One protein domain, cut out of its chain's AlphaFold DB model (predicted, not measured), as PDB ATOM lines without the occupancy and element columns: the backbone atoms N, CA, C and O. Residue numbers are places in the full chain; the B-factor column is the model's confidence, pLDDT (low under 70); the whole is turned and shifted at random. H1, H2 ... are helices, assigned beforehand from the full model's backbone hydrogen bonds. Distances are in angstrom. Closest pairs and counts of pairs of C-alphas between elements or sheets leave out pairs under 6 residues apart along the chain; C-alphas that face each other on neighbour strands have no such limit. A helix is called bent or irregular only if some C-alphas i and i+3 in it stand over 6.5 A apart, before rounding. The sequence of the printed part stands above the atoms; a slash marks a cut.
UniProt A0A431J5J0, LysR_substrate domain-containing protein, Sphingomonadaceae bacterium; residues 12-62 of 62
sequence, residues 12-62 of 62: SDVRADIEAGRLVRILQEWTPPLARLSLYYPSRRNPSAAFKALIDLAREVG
ATOM      1  N   SER A  12     536.648 458.841 412.556       85.94
ATOM      2  CA  SER A  12     535.616 459.348 411.643       85.94
ATOM      3  C   SER A  12     536.152 460.317 410.597       85.94
ATOM      4  O   SER A  12     535.682 460.295 409.460       85.94
ATOM      5  N   ASP A  13     537.123 461.142 410.980       87.44
ATOM      6  CA  ASP A  13     537.582 462.273 410.178       87.44
ATOM      7  C   ASP A  13     538.616 461.821 409.146       87.44
ATOM      8  O   ASP A  13     538.679 462.364 408.050       87.44
ATOM      9  N   VAL A  14     539.391 460.785 409.485       90.19
ATOM     10  CA  VAL A  14     540.493 460.264 408.662       90.19
ATOM     11  C   VAL A  14     540.164 458.951 407.959       90.19
ATOM     12  O   VAL A  14     540.970 458.470 407.167       90.19
ATOM     13  N   ARG A  15     538.990 458.353 408.203       89.56
ATOM     14  CA  ARG A  15     538.595 457.068 407.597       89.56
ATOM     15  C   ARG A  15     538.680 457.092 406.074       89.56
ATOM     16  O   ARG A  15     539.284 456.197 405.495       89.56
ATOM     17  N   ALA A  16     538.156 458.139 405.438       91.50
ATOM     18  CA  ALA A  16     538.199 458.276 403.981       91.50
ATOM     19  C   ALA A  16     539.635 458.431 403.447       91.50
ATOM     20  O   ALA A  16     539.948 457.978 402.348       91.50
ATOM     21  N   ASP A  17     540.522 459.064 404.216       88.94
ATOM     22  CA  ASP A  17     541.933 459.215 403.860       88.94
ATOM     23  C   ASP A  17     542.723 457.918 404.052       88.94
ATOM     24  O   ASP A  17     543.609 457.626 403.250       88.94
ATOM     25  N   ILE A  18     542.388 457.125 405.074       89.94
ATOM     26  CA  ILE A  18     542.968 455.795 405.299       89.94
ATOM     27  C   ILE A  18     542.536 454.841 404.184       89.94
ATOM     28  O   ILE A  18     543.380 454.179 403.585       89.94
ATOM     29  N   GLU A  19     541.240 454.805 403.856       92.00
ATOM     30  CA  GLU A  19     540.704 453.988 402.758       92.00
ATOM     31  C   GLU A  19     541.309 454.377 401.404       92.00
ATOM     32  O   GLU A  19     541.609 453.515 400.581       92.00
ATOM     33  N   ALA A  20     541.551 455.673 401.187       92.38
ATOM     34  CA  ALA A  20     542.207 456.176 399.984       92.38
ATOM     35  C   ALA A  20     543.744 456.033 399.994       92.38
ATOM     36  O   ALA A  20     544.393 456.473 399.044       92.38
ATOM     37  N   GLY A  21     544.340 455.473 401.054       89.50
ATOM     38  CA  GLY A  21     545.790 455.282 401.182       89.50
ATOM     39  C   GLY A  21     546.601 456.567 401.384       89.50
ATOM     40  O   GLY A  21     547.825 456.537 401.279       89.50
ATOM     41  N   ARG A  22     545.944 457.699 401.674       89.19
ATOM     42  CA  ARG A  22     546.596 458.986 401.984       89.19
ATOM     43  C   ARG A  22     547.128 459.037 403.416       89.19
ATOM     44  O   ARG A  22     548.076 459.771 403.682       89.19
ATOM     45  N   LEU A  23     546.531 458.265 404.325       88.62
ATOM     46  CA  LEU A  23     546.962 458.120 405.717       88.62
ATOM     47  C   LEU A  23     547.144 456.645 406.082       88.62
ATOM     48  O   LEU A  23     546.419 455.774 405.610       88.62
ATOM     49  N   VAL A  24     548.100 456.365 406.970       88.69
ATOM     50  CA  VAL A  24     548.350 455.018 407.503       88.69
ATOM     51  C   VAL A  24     548.233 455.057 409.021       88.69
ATOM     52  O   VAL A  24     548.855 455.885 409.684       88.69
ATOM     53  N   ARG A  25     547.438 454.140 409.584       87.56
ATOM     54  CA  ARG A  25     547.238 454.033 411.034       87.56
ATOM     55  C   ARG A  25     548.409 453.298 411.691       87.56
ATOM     56  O   ARG A  25     548.515 452.077 411.573       87.56
ATOM     57  N   ILE A  26     549.237 454.036 412.425       88.38
ATOM     58  CA  ILE A  26     550.375 453.524 413.205       88.38
ATOM     59  C   ILE A  26     550.048 453.479 414.709       88.38
ATOM     60  O   ILE A  26     549.100 454.122 415.146       88.38
ATOM     61  N   LEU A  27     550.827 452.728 415.502       87.75
ATOM     62  CA  LEU A  27     550.702 452.647 416.975       87.75
ATOM     63  C   LEU A  27     549.315 452.208 417.494       87.75
ATOM     64  O   LEU A  27     548.882 452.629 418.565       87.75
ATOM     65  N   GLN A  28     548.633 451.323 416.766       83.50
ATOM     66  CA  GLN A  28     547.307 450.809 417.144       83.50
ATOM     67  C   GLN A  28     547.312 450.161 418.535       83.50
ATOM     68  O   GLN A  28     546.454 450.468 419.352       83.50
ATOM     69  N   GLU A  29     548.342 449.368 418.835       83.56
ATOM     70  CA  GLU A  29     548.530 448.694 420.129       83.56
ATOM     71  C   GLU A  29     548.706 449.659 421.314       83.56
ATOM     72  O   GLU A  29     548.472 449.298 422.462       83.56
ATOM     73  N   TRP A  30     549.124 450.897 421.040       84.19
ATOM     74  CA  TRP A  30     549.352 451.934 422.051       84.19
ATOM     75  C   TRP A  30     548.210 452.954 422.105       84.19
ATOM     76  O   TRP A  30     548.250 453.884 422.911       84.19
ATOM     77  N   THR A  31     547.199 452.804 421.244       81.81
ATOM     78  CA  THR A  31     546.059 453.716 421.181       81.81
ATOM     79  C   THR A  31     545.012 453.270 422.198       81.81
ATOM     80  O   THR A  31     544.495 452.156 422.086       81.81
ATOM     81  N   PRO A  32     544.672 454.102 423.202       82.06
ATOM     82  CA  PRO A  32     543.623 453.746 424.142       82.06
ATOM     83  C   PRO A  32     542.285 453.598 423.399       82.06
ATOM     84  O   PRO A  32     542.026 454.346 422.451       82.06
ATOM     85  N   PRO A  33     541.413 452.664 423.820       80.06
ATOM     86  CA  PRO A  33     540.091 452.544 423.226       80.06
ATOM     87  C   PRO A  33     539.336 453.864 423.387       80.06
ATOM     88  O   PRO A  33     539.409 454.511 424.437       80.06
ATOM     89  N   LEU A  34     538.597 454.254 422.345       78.38
ATOM     90  CA  LEU A  34     537.762 455.448 422.392       78.38
ATOM     91  C   LEU A  34     536.808 455.347 423.589       78.38
ATOM     92  O   LEU A  34     536.127 454.334 423.774       78.38
ATOM     93  N   ALA A  35     536.762 456.397 424.408       78.19
ATOM     94  CA  ALA A  35     535.815 456.459 425.508       78.19
ATOM     95  C   ALA A  35     534.386 456.339 424.959       78.19
ATOM     96  O   ALA A  35     534.045 456.963 423.952       78.19
ATOM     97  N   ARG A  36     533.538 455.548 425.627       78.19
ATOM     98  CA  ARG A  36     532.128 455.444 425.236       78.19
ATOM     99  C   ARG A  36     531.484 456.827 425.293       78.19
ATOM    100  O   ARG A  36     531.571 457.520 426.310       78.19
ATOM    101  N   LEU A  37     530.804 457.197 424.211       80.56
ATOM    102  CA  LEU A  37     529.964 458.386 424.186       80.56
ATOM    103  C   LEU A  37     528.901 458.256 425.281       80.56
ATOM    104  O   LEU A  37     528.259 457.218 425.427       80.56
ATOM    105  N   SER A  38     528.753 459.303 426.085       82.75
ATOM    106  CA  SER A  38     527.830 459.327 427.218       82.75
ATOM    107  C   SER A  38     526.854 460.480 427.046       82.75
ATOM    108  O   SER A  38     527.265 461.630 426.898       82.75
ATOM    109  N   LEU A  39     525.555 460.187 427.081       82.62
ATOM    110  CA  LEU A  39     524.518 461.212 427.034       82.62
ATOM    111  C   LEU A  39     524.265 461.745 428.450       82.62
ATOM    112  O   LEU A  39     523.673 461.057 429.283       82.62
ATOM    113  N   TYR A  40     524.712 462.969 428.734       83.88
ATOM    114  CA  TYR A  40     524.449 463.620 430.016       83.88
ATOM    115  C   TYR A  40     523.074 464.293 430.008       83.88
ATOM    116  O   TYR A  40     522.826 465.207 429.221       83.88
ATOM    117  N   TYR A  41     522.185 463.868 430.907       82.62
ATOM    118  CA  TYR A  41     520.886 464.506 431.095       82.62
ATOM    119  C   TYR A  41     520.479 464.572 432.573       82.62
ATOM    120  O   TYR A  41     520.803 463.670 433.350       82.62
ATOM    121  N   PRO A  42     519.733 465.612 432.993       76.12
ATOM    122  CA  PRO A  42     519.241 465.694 434.358       76.12
ATOM    123  C   PRO A  42     518.174 464.627 434.603       76.12
ATOM    124  O   PRO A  42     517.195 464.534 433.859       76.12
ATOM    125  N   SER A  43     518.298 463.887 435.705       69.44
ATOM    126  CA  SER A  43     517.234 463.014 436.211       69.44
ATOM    127  C   SER A  43     516.098 463.865 436.804       69.44
ATOM    128  O   SER A  43     515.880 463.916 438.013       69.44
ATOM    129  N   ARG A  44     515.391 464.638 435.966       68.44
ATOM    130  CA  ARG A  44     514.135 465.268 436.392       68.44
ATOM    131  C   ARG A  44     513.128 464.147 436.603       68.44
ATOM    132  O   ARG A  44     512.999 463.258 435.771       68.44
ATOM    133  N   ARG A  45     512.384 464.240 437.704       66.44
ATOM    134  CA  ARG A  45     511.477 463.215 438.252       66.44
ATOM    135  C   ARG A  45     510.387 462.702 437.286       66.44
ATOM    136  O   ARG A  45     509.698 461.755 437.636       66.44
ATOM    137  N   ASN A  46     510.232 463.294 436.094       70.31
ATOM    138  CA  ASN A  46     509.381 462.777 435.022       70.31
ATOM    139  C   ASN A  46     509.891 463.210 433.622       70.31
ATOM    140  O   ASN A  46     509.512 464.285 433.147       70.31
ATOM    141  N   PRO A  47     510.771 462.437 432.955       74.25
ATOM    142  CA  PRO A  47     511.144 462.715 431.571       74.25
ATOM    143  C   PRO A  47     509.933 462.511 430.651       74.25
ATOM    144  O   PRO A  47     509.177 461.550 430.823       74.25
ATOM    145  N   SER A  48     509.737 463.418 429.688       82.38
ATOM    146  CA  SER A  48     508.640 463.312 428.719       82.38
ATOM    147  C   SER A  48     508.747 462.010 427.916       82.38
ATOM    148  O   SER A  48     509.838 461.466 427.740       82.38
ATOM    149  N   ALA A  49     507.618 461.505 427.406       84.81
ATOM    150  CA  ALA A  49     507.605 460.290 426.586       84.81
ATOM    151  C   ALA A  49     508.545 460.404 425.369       84.81
ATOM    152  O   ALA A  49     509.284 459.471 425.074       84.81
ATOM    153  N   ALA A  50     508.592 461.582 424.737       86.19
ATOM    154  CA  ALA A  50     509.508 461.868 423.635       86.19
ATOM    155  C   ALA A  50     510.987 461.787 424.052       86.19
ATOM    156  O   ALA A  50     511.811 461.267 423.308       86.19
ATOM    157  N   PHE A  51     511.332 462.262 425.253       85.94
ATOM    158  CA  PHE A  51     512.710 462.209 425.736       85.94
ATOM    159  C   PHE A  51     513.152 460.784 426.082       85.94
ATOM    160  O   PHE A  51     514.288 460.414 425.801       85.94
ATOM    161  N   LYS A  52     512.246 459.959 426.628       85.25
ATOM    162  CA  LYS A  52     512.507 458.523 426.824       85.25
ATOM    163  C   LYS A  52     512.765 457.823 425.490       85.25
ATOM    164  O   LYS A  52     513.791 457.175 425.360       85.25
ATOM    165  N   ALA A  53     511.910 458.057 424.491       89.12
ATOM    166  CA  ALA A  53     512.081 457.490 423.154       89.12
ATOM    167  C   ALA A  53     513.427 457.881 422.515       89.12
ATOM    168  O   ALA A  53     514.079 457.045 421.900       89.12
ATOM    169  N   LEU A  54     513.877 459.127 422.705       88.38
ATOM    170  CA  LEU A  54     515.195 459.572 422.244       88.38
ATOM    171  C   LEU A  54     516.343 458.852 422.966       88.38
ATOM    172  O   LEU A  54     517.306 458.459 422.316       88.38
ATOM    173  N   ILE A  55     516.264 458.694 424.292       87.50
ATOM    174  CA  ILE A  55     517.287 457.970 425.063       87.50
ATOM    175  C   ILE A  55     517.335 456.500 424.641       87.50
ATOM    176  O   ILE A  55     518.424 455.955 424.495       87.50
ATOM    177  N   ASP A  56     516.178 455.867 424.464       87.50
ATOM    178  CA  ASP A  56     516.096 454.461 424.072       87.50
ATOM    179  C   ASP A  56     516.678 454.263 422.665       87.50
ATOM    180  O   ASP A  56     517.555 453.421 422.492       87.50
ATOM    181  N   LEU A  57     516.340 455.138 421.712       89.31
ATOM    182  CA  LEU A  57     516.970 455.155 420.388       89.31
ATOM    183  C   LEU A  57     518.490 455.368 420.476       89.31
ATOM    184  O   LEU A  57     519.260 454.675 419.820       89.31
ATOM    185  N   ALA A  58     518.945 456.310 421.304       86.19
ATOM    186  CA  ALA A  58     520.372 456.578 421.477       86.19
ATOM    187  C   ALA A  58     521.133 455.392 422.099       86.19
ATOM    188  O   ALA A  58     522.324 455.244 421.847       86.19
ATOM    189  N   ARG A  59     520.463 454.549 422.897       82.81
ATOM    190  CA  ARG A  59     521.032 453.309 423.450       82.81
ATOM    191  C   ARG A  59     521.043 452.155 422.454       82.81
ATOM    192  O   ARG A  59     521.894 451.287 422.582       82.81
ATOM    193  N   GLU A  60     520.101 452.118 421.514       83.81
ATOM    194  CA  GLU A  60     520.092 451.123 420.432       83.81
ATOM    195  C   GLU A  60     521.144 451.428 419.357       83.81
ATOM    196  O   GLU A  60     521.700 450.508 418.763       83.81
ATOM    197  N   VAL A  61     521.403 452.713 419.099       76.31
ATOM    198  CA  VAL A  61     522.294 453.174 418.018       76.31
ATOM    199  C   VAL A  61     523.744 453.396 418.483       76.31
ATOM    200  O   VAL A  61     524.647 453.389 417.647       76.31
ATOM    201  N   GLY A  62     523.973 453.630 419.782       64.50
ATOM    202  CA  GLY A  62     525.297 453.900 420.370       64.50
ATOM    203  C   GLY A  62     526.085 452.655 420.758       64.50
ATOM    204  O   GLY A  62     527.334 452.728 420.687       64.50
TER     205      GLY A  62
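This is residues 12 to 62 of the 62 residues of the protein "LysR_substrate domain-containing protein" of Sphingomonadaceae bacterium (UniProt A0A431J5J0). A long, open arch: the unnamed stretch of residues 20 to 48 makes its length, with the short H1 at one end and the longer H2 at the other, both folded in under it and apart from each other. The printed part has 51 residues with two named helices, H1 then H2, and no named strand; the class is all helix, though 21 of the 51 residues are in named elements. It is extended, with a radius of gyration of the C-alphas of 17.8 A and spans of 49 by 23 by 14 A.

H1, residues 12 to 19, and H2, residues 49 to 61, are apart, with no C-alpha of the one within 8 A of the other. Residues 26 to 35 of the link stand free. In H2 every O i to N i+4 pair is within hydrogen-bond range; in H1, 2 of 4 are.

H1 begins at C-alpha 12 (535.616, 459.348, 411.643) and is irregular: C-alphas 13 and 16 are 7.4 A apart. H2 measures 18.4 A from first to last C-alpha and ends at C-alpha 61 (522.294, 453.174, 418.018).

The farthest C-alphas, of Gly 21 and Arg 45, are 51.1 A apart. The printed part has no cut, and the link of 29 residues is long. Residues 43 to 45 and 62 have pLDDT under 70.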